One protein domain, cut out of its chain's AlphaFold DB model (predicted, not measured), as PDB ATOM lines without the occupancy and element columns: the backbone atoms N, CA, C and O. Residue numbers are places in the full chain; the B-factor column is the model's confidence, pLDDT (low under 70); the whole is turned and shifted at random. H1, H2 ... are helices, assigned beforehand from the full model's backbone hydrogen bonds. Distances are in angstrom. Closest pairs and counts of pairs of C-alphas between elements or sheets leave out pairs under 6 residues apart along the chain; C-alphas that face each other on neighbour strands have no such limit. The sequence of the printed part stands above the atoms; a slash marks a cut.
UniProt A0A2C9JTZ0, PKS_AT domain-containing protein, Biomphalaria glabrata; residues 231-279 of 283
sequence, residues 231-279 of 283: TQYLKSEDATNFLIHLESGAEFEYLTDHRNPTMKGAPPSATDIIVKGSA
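This is residues 231 to 279 of the 283 residues of the protein "PKS_AT domain-containing protein" of Biomphalaria glabrata (UniProt A0A2C9JTZ0). The model has little regular structure: a long stretch with no named element, residues 231 to 252, runs out along the domain, and after the short helix H1 and a looping link the chain folds back with the longer helix H2. Residues 233 to 239 stick out at one end. The printed part has 49 residues with two named helices, H1 then H2, and no named strand; its class is all helix, with 15 residues in named elements. It is loose, with a radius of gyration of the C-alphas of 13.2 A, and elongated, spanning 37 by 23 by 18 A.

The printed part begins with C-alpha 231 at (2.042, 30.778, 7.953). H1, residues 253 to 257, begins with C-alpha 253 at (15.541, 51.226, 1.568). H2, residues 268 to 277, measures 14.8 A and ends with C-alpha 277 at (-2.470, 50.703, -3.545).

H1 and H2 are apart, joined by a short link of 10 residues. In it, residues 259 to 260 pair antiparallel with residues 263 to 264. Of the O i to N i+4 pairs, H1 has 0 of 1 within hydrogen-bond range, beside 2 of 2 O i to N i+3 pairs, and H2 has 5 of 6.

The C-alphas farthest apart, of Glu 237 and Pro 261, are 37.8 A apart. The printed part has no cut. Its mean pLDDT is 71.0; residues 235 to 237, 259 to 266 and 275 to 279 are under 70.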
ATOM      1  N   THR A 231       2.869  29.600   7.654       79.31
ATOM      2  CA  THR A 231       2.042  30.778   7.953       79.31
ATOM      3  C   THR A 231       2.047  31.836   6.849       79.31
ATOM      4  O   THR A 231       1.100  32.605   6.756       79.31
ATOM      5  N   GLN A 232       3.060  31.862   5.979       72.56
ATOM      6  CA  GLN A 232       3.121  32.763   4.819       72.56
ATOM      7  C   GLN A 232       2.145  32.352   3.701       72.56
ATOM      8  O   GLN A 232       1.877  33.149   2.807       72.56
ATOM      9  N   TYR A 233       1.610  31.128   3.751       72.62
ATOM     10  CA  TYR A 233       0.634  30.608   2.786       72.62
ATOM     11  C   TYR A 233      -0.810  30.676   3.297       72.62
ATOM     12  O   TYR A 233      -1.743  30.473   2.522       72.62
ATOM     13  N   LEU A 234      -1.009  30.986   4.583       72.44
ATOM     14  CA  LEU A 234      -2.326  31.258   5.142       72.44
ATOM     15  C   LEU A 234      -2.770  32.657   4.714       72.44
ATOM     16  O   LEU A 234      -2.334  33.660   5.278       72.44
ATOM     17  N   LYS A 235      -3.629  32.721   3.696       66.94
ATOM     18  CA  LYS A 235      -4.288  33.958   3.274       66.94
ATOM     19  C   LYS A 235      -5.674  34.029   3.912       66.94
ATOM     20  O   LYS A 235      -6.442  33.078   3.816       66.94
ATOM     21  N   SER A 236      -5.974  35.146   4.565       66.06
ATOM     22  CA  SER A 236      -7.346  35.553   4.885       66.06
ATOM     23  C   SER A 236      -7.849  36.415   3.727       66.06
ATOM     24  O   SER A 236      -7.079  37.218   3.206       66.06
ATOM     25  N   GLU A 237      -9.104  36.251   3.304       67.31
ATOM     26  CA  GLU A 237      -9.693  37.096   2.250       67.31
ATOM     27  C   GLU A 237      -9.866  38.557   2.705       67.31
ATOM     28  O   GLU A 237      -9.835  39.464   1.878       67.31
ATOM     29  N   ASP A 238      -9.931  38.795   4.020       73.81
ATOM     30  CA  ASP A 238     -10.217  40.106   4.615       73.81
ATOM     31  C   ASP A 238      -8.967  40.847   5.129       73.81
ATOM     32  O   ASP A 238      -9.077  41.936   5.697       73.81
ATOM     33  N   ALA A 239      -7.762  40.281   4.968       70.50
ATOM     34  CA  ALA A 239      -6.529  40.885   5.478       70.50
ATOM     35  C   ALA A 239      -5.324  40.690   4.546       70.50
ATOM     36  O   ALA A 239      -5.001  39.578   4.133       70.50
ATOM     37  N   THR A 240      -4.594  41.781   4.289       70.94
ATOM     38  CA  THR A 240      -3.314  41.766   3.562       70.94
ATOM     39  C   THR A 240      -2.182  42.217   4.479       70.94
ATOM     40  O   THR A 240      -2.250  43.290   5.073       70.94
ATOM     41  N   ASN A 241      -1.119  41.414   4.565       71.50
ATOM     42  CA  ASN A 241       0.086  41.740   5.326       71.50
ATOM     43  C   ASN A 241       1.206  42.181   4.375       71.50
ATOM     44  O   ASN A 241       1.591  41.422   3.486       71.50
ATOM     45  N   PHE A 242       1.765  43.371   4.599       75.12
ATOM     46  CA  PHE A 242       2.947  43.868   3.892       75.12
ATOM     47  C   PHE A 242       4.157  43.800   4.817       75.12
ATOM     48  O   PHE A 242       4.154  44.392   5.896       75.12
ATOM     49  N   LEU A 243       5.192  43.076   4.399       73.81
ATOM     50  CA  LEU A 243       6.436  42.974   5.150       73.81
ATOM     51  C   LEU A 243       7.501  43.831   4.460       73.81
ATOM     52  O   LEU A 243       7.896  43.544   3.334       73.81
ATOM     53  N   ILE A 244       7.920  44.905   5.130       75.50
ATOM     54  CA  ILE A 244       8.862  45.894   4.597       75.50
ATOM     55  C   ILE A 244      10.242  45.624   5.194       75.50
ATOM     56  O   ILE A 244      10.431  45.717   6.406       75.50
ATOM     57  N   HIS A 245      11.209  45.313   4.335       77.06
ATOM     58  CA  HIS A 245      12.615  45.204   4.712       77.06
ATOM     59  C   HIS A 245      13.328  46.531   4.428       77.06
ATOM     60  O   HIS A 245      13.258  47.040   3.313       77.06
ATOM     61  N   LEU A 246      14.007  47.080   5.438       77.50
ATOM     62  CA  LEU A 246      14.739  48.355   5.369       77.50
ATOM     63  C   LEU A 246      16.265  48.154   5.321       77.50
ATOM     64  O   LEU A 246      17.029  49.042   5.692       77.50
ATOM     65  N   GLU A 247      16.703  46.953   4.950       79.94
ATOM     66  CA  GLU A 247      18.119  46.626   4.802       79.94
ATOM     67  C   GLU A 247      18.697  47.297   3.552       79.94
ATOM     68  O   GLU A 247      17.971  47.595   2.602       79.94
ATOM     69  N   SER A 248      20.006  47.546   3.551       72.06
ATOM     70  CA  SER A 248      20.646  48.229   2.427       72.06
ATOM     71  C   SER A 248      20.600  47.375   1.156       72.06
ATOM     72  O   SER A 248      20.892  46.179   1.199       72.06
ATOM     73  N   GLY A 249      20.196  47.978   0.037       72.50
ATOM     74  CA  GLY A 249      19.921  47.308  -1.232       72.50
ATOM     75  C   GLY A 249      18.518  46.695  -1.354       72.50
ATOM     76  O   GLY A 249      18.218  46.097  -2.388       72.50
ATOM     77  N   ALA A 250      17.654  46.818  -0.339       78.44
ATOM     78  CA  ALA A 250      16.263  46.369  -0.417       78.44
ATOM     79  C   ALA A 250      15.370  47.382  -1.161       78.44
ATOM     80  O   ALA A 250      15.606  48.587  -1.132       78.44
ATOM     81  N   GLU A 251      14.280  46.898  -1.765       79.94
ATOM     82  CA  GLU A 251      13.313  47.698  -2.543       79.94
ATOM     83  C   GLU A 251      12.791  48.941  -1.797       79.94
ATOM     84  O   GLU A 251      12.558  49.989  -2.399       79.94
ATOM     85  N   PHE A 252      12.641  48.842  -0.474       78.81
ATOM     86  CA  PHE A 252      12.094  49.903   0.371       78.81
ATOM     87  C   PHE A 252      13.151  50.648   1.203       78.81
ATOM     88  O   PHE A 252      12.792  51.352   2.148       78.81
ATOM     89  N   GLU A 253      14.442  50.539   0.862       78.69
ATOM     90  CA  GLU A 253      15.541  51.226   1.568       78.69
ATOM     91  C   GLU A 253      15.328  52.749   1.651       78.69
ATOM     92  O   GLU A 253      15.621  53.354   2.684       78.69
ATOM     93  N   TYR A 254      14.725  53.361   0.625       78.69
ATOM     94  CA  TYR A 254      14.425  54.801   0.573       78.69
ATOM     95  C   TYR A 254      13.547  55.297   1.737       78.69
ATOM     96  O   TYR A 254      13.548  56.480   2.071       78.69
ATOM     97  N   LEU A 255      12.799  54.409   2.404       77.62
ATOM     98  CA  LEU A 255      12.011  54.773   3.583       77.62
ATOM     99  C   LEU A 255      12.891  55.115   4.798       77.62
ATOM    100  O   LEU A 255      12.413  55.759   5.731       77.62
ATOM    101  N   THR A 256      14.172  54.730   4.795       76.88
ATOM    102  CA  THR A 256      15.134  55.073   5.860       76.88
ATOM    103  C   THR A 256      15.581  56.542   5.842       76.88
ATOM    104  O   THR A 256      16.091  57.036   6.860       76.88
ATOM    105  N   ASP A 257      15.337  57.254   4.736       79.62
ATOM    106  CA  ASP A 257      15.582  58.695   4.595       79.62
ATOM    107  C   ASP A 257      14.525  59.533   5.324       79.62
ATOM    108  O   ASP A 257      14.769  60.683   5.701       79.62
ATOM    109  N   HIS A 258      13.359  58.948   5.608       75.44
ATOM    110  CA  HIS A 258      12.324  59.590   6.404       75.44
ATOM    111  C   HIS A 258      12.674  59.527   7.903       75.44
ATOM    112  O   HIS A 258      12.314  58.595   8.626       75.44
ATOM    113  N   ARG A 259      13.398  60.543   8.388       68.75
ATOM    114  CA  ARG A 259      13.844  60.653   9.787       68.75
ATOM    115  C   ARG A 259      13.176  61.837  10.486       68.75
ATOM    116  O   ARG A 259      13.468  62.986  10.173       68.75
ATOM    117  N   ASN A 260      12.324  61.559  11.473       68.06
ATOM    118  CA  ASN A 260      11.799  62.565  12.401       68.06
ATOM    119  C   ASN A 260      12.611  62.504  13.715       68.06
ATOM    120  O   ASN A 260      12.890  61.398  14.184       68.06
ATOM    121  N   PRO A 261      12.992  63.635  14.342       62.94
ATOM    122  CA  PRO A 261      13.689  63.652  15.634       62.94
ATOM    123  C   PRO A 261      13.017  62.843  16.760       62.94
ATOM    124  O   PRO A 261      13.704  62.472  17.708       62.94
ATOM    125  N   THR A 262      11.717  62.537  16.669       63.19
ATOM    126  CA  THR A 262      10.995  61.745  17.682       63.19
ATOM    127  C   THR A 262      10.716  60.291  17.294       63.19
ATOM    128  O   THR A 262      10.450  59.496  18.190       63.19
ATOM    129  N   MET A 263      10.799  59.904  16.011       57.31
ATOM    130  CA  MET A 263      10.549  58.524  15.560       57.31
ATOM    131  C   MET A 263      11.382  58.138  14.330       57.31
ATOM    132  O   MET A 263      11.469  58.880  13.351       57.31
ATOM    133  N   LYS A 264      11.930  56.917  14.357       58.41
ATOM    134  CA  LYS A 264      12.489  56.224  13.187       58.41
ATOM    135  C   LYS A 264      11.439  55.244  12.661       58.41
ATOM    136  O   LYS A 264      11.049  54.344  13.399       58.41
ATOM    137  N   GLY A 265      10.983  55.408  11.420       61.62
ATOM    138  CA  GLY A 265       9.980  54.518  10.828       61.62
ATOM    139  C   GLY A 265       9.352  55.066   9.548       61.62
ATOM    140  O   GLY A 265       9.663  56.178   9.117       61.62
ATOM    141  N   ALA A 266       8.460  54.269   8.953       65.19
ATOM    142  CA  ALA A 266       7.738  54.635   7.738       65.19
ATOM    143  C   ALA A 266       6.948  55.951   7.920       65.19
ATOM    144  O   ALA A 266       6.411  56.196   9.005       65.19
ATOM    145  N   PRO A 267       6.867  56.810   6.886       73.62
ATOM    146  CA  PRO A 267       6.109  58.051   6.963       73.62
ATOM    147  C   PRO A 267       4.618  57.774   7.199       73.62
ATOM    148  O   PRO A 267       4.112  56.770   6.699       73.62
ATOM    149  N   PRO A 268       3.875  58.670   7.874       74.31
ATOM    150  CA  PRO A 268       2.425  58.524   8.039       74.31
ATOM    151  C   PRO A 268       1.674  58.340   6.708       74.31
ATOM    152  O   PRO A 268       0.697  57.602   6.641       74.31
ATOM    153  N   SER A 269       2.177  58.942   5.625       76.38
ATOM    154  CA  SER A 269       1.638  58.779   4.271       76.38
ATOM    155  C   SER A 269       1.852  57.384   3.670       76.38
ATOM    156  O   SER A 269       1.154  57.024   2.723       76.38
ATOM    157  N   ALA A 270       2.773  56.568   4.198       73.56
ATOM    158  CA  ALA A 270       2.967  55.193   3.734       73.56
ATOM    159  C   ALA A 270       1.718  54.339   3.986       73.56
ATOM    160  O   ALA A 270       1.366  53.518   3.142       73.56
ATOM    161  N   THR A 271       1.010  54.558   5.100       72.19
ATOM    162  CA  THR A 271      -0.241  53.849   5.403       72.19
ATOM    163  C   THR A 271      -1.318  54.155   4.363       72.19
ATOM    164  O   THR A 271      -1.976  53.234   3.882       72.19
ATOM    165  N   ASP A 272      -1.441  55.414   3.935       75.12
ATOM    166  CA  ASP A 272      -2.399  55.811   2.897       75.12
ATOM    167  C   ASP A 272      -2.076  55.181   1.536       75.12
ATOM    168  O   ASP A 272      -2.984  54.754   0.819       75.12
ATOM    169  N   ILE A 273      -0.790  55.103   1.180       73.25
ATOM    170  CA  ILE A 273      -0.328  54.476  -0.067       73.25
ATOM    171  C   ILE A 273      -0.573  52.965  -0.034       73.25
ATOM    172  O   ILE A 273      -1.041  52.420  -1.028       73.25
ATOM    173  N   ILE A 274      -0.314  52.296   1.093       71.44
ATOM    174  CA  ILE A 274      -0.553  50.854   1.245       71.44
ATOM    175  C   ILE A 274      -2.049  50.545   1.107       71.44
ATOM    176  O   ILE A 274      -2.416  49.699   0.296       71.44
ATOM    177  N   VAL A 275      -2.912  51.274   1.825       68.88
ATOM    178  CA  VAL A 275      -4.373  51.058   1.816       68.88
ATOM    179  C   VAL A 275      -4.987  51.373   0.447       68.88
ATOM    180  O   VAL A 275      -5.853  50.636  -0.030       68.88
ATOM    181  N   LYS A 276      -4.538  52.444  -0.225       66.94
ATOM    182  CA  LYS A 276      -5.032  52.803  -1.565       66.94
ATOM    183  C   LYS A 276      -4.433  51.932  -2.668       66.94
ATOM    184  O   LYS A 276      -5.145  51.589  -3.604       66.94
ATOM    185  N   GLY A 277      -3.162  51.549  -2.568       58.47
ATOM    186  CA  GLY A 277      -2.470  50.703  -3.545       58.47
ATOM    187  C   GLY A 277      -3.073  49.300  -3.648       58.47
ATOM    188  O   GLY A 277      -3.211  48.779  -4.754       58.47
ATOM    189  N   SER A 278      -3.546  48.731  -2.532       51.62
ATOM    190  CA  SER A 278      -4.300  47.466  -2.527       51.62
ATOM    191  C   SER A 278      -5.640  47.527  -3.273       51.62
ATOM    192  O   SER A 278      -6.120  46.494  -3.724       51.62
ATOM    193  N   ALA A 279      -6.223  48.714  -3.473       45.22
ATOM    194  CA  ALA A 279      -7.453  48.877  -4.255       45.22
ATOM    195  C   ALA A 279      -7.213  48.902  -5.781       45.22
ATOM    196  O   ALA A 279      -8.170  48.792  -6.545       45.22
TER     197      ALA A 279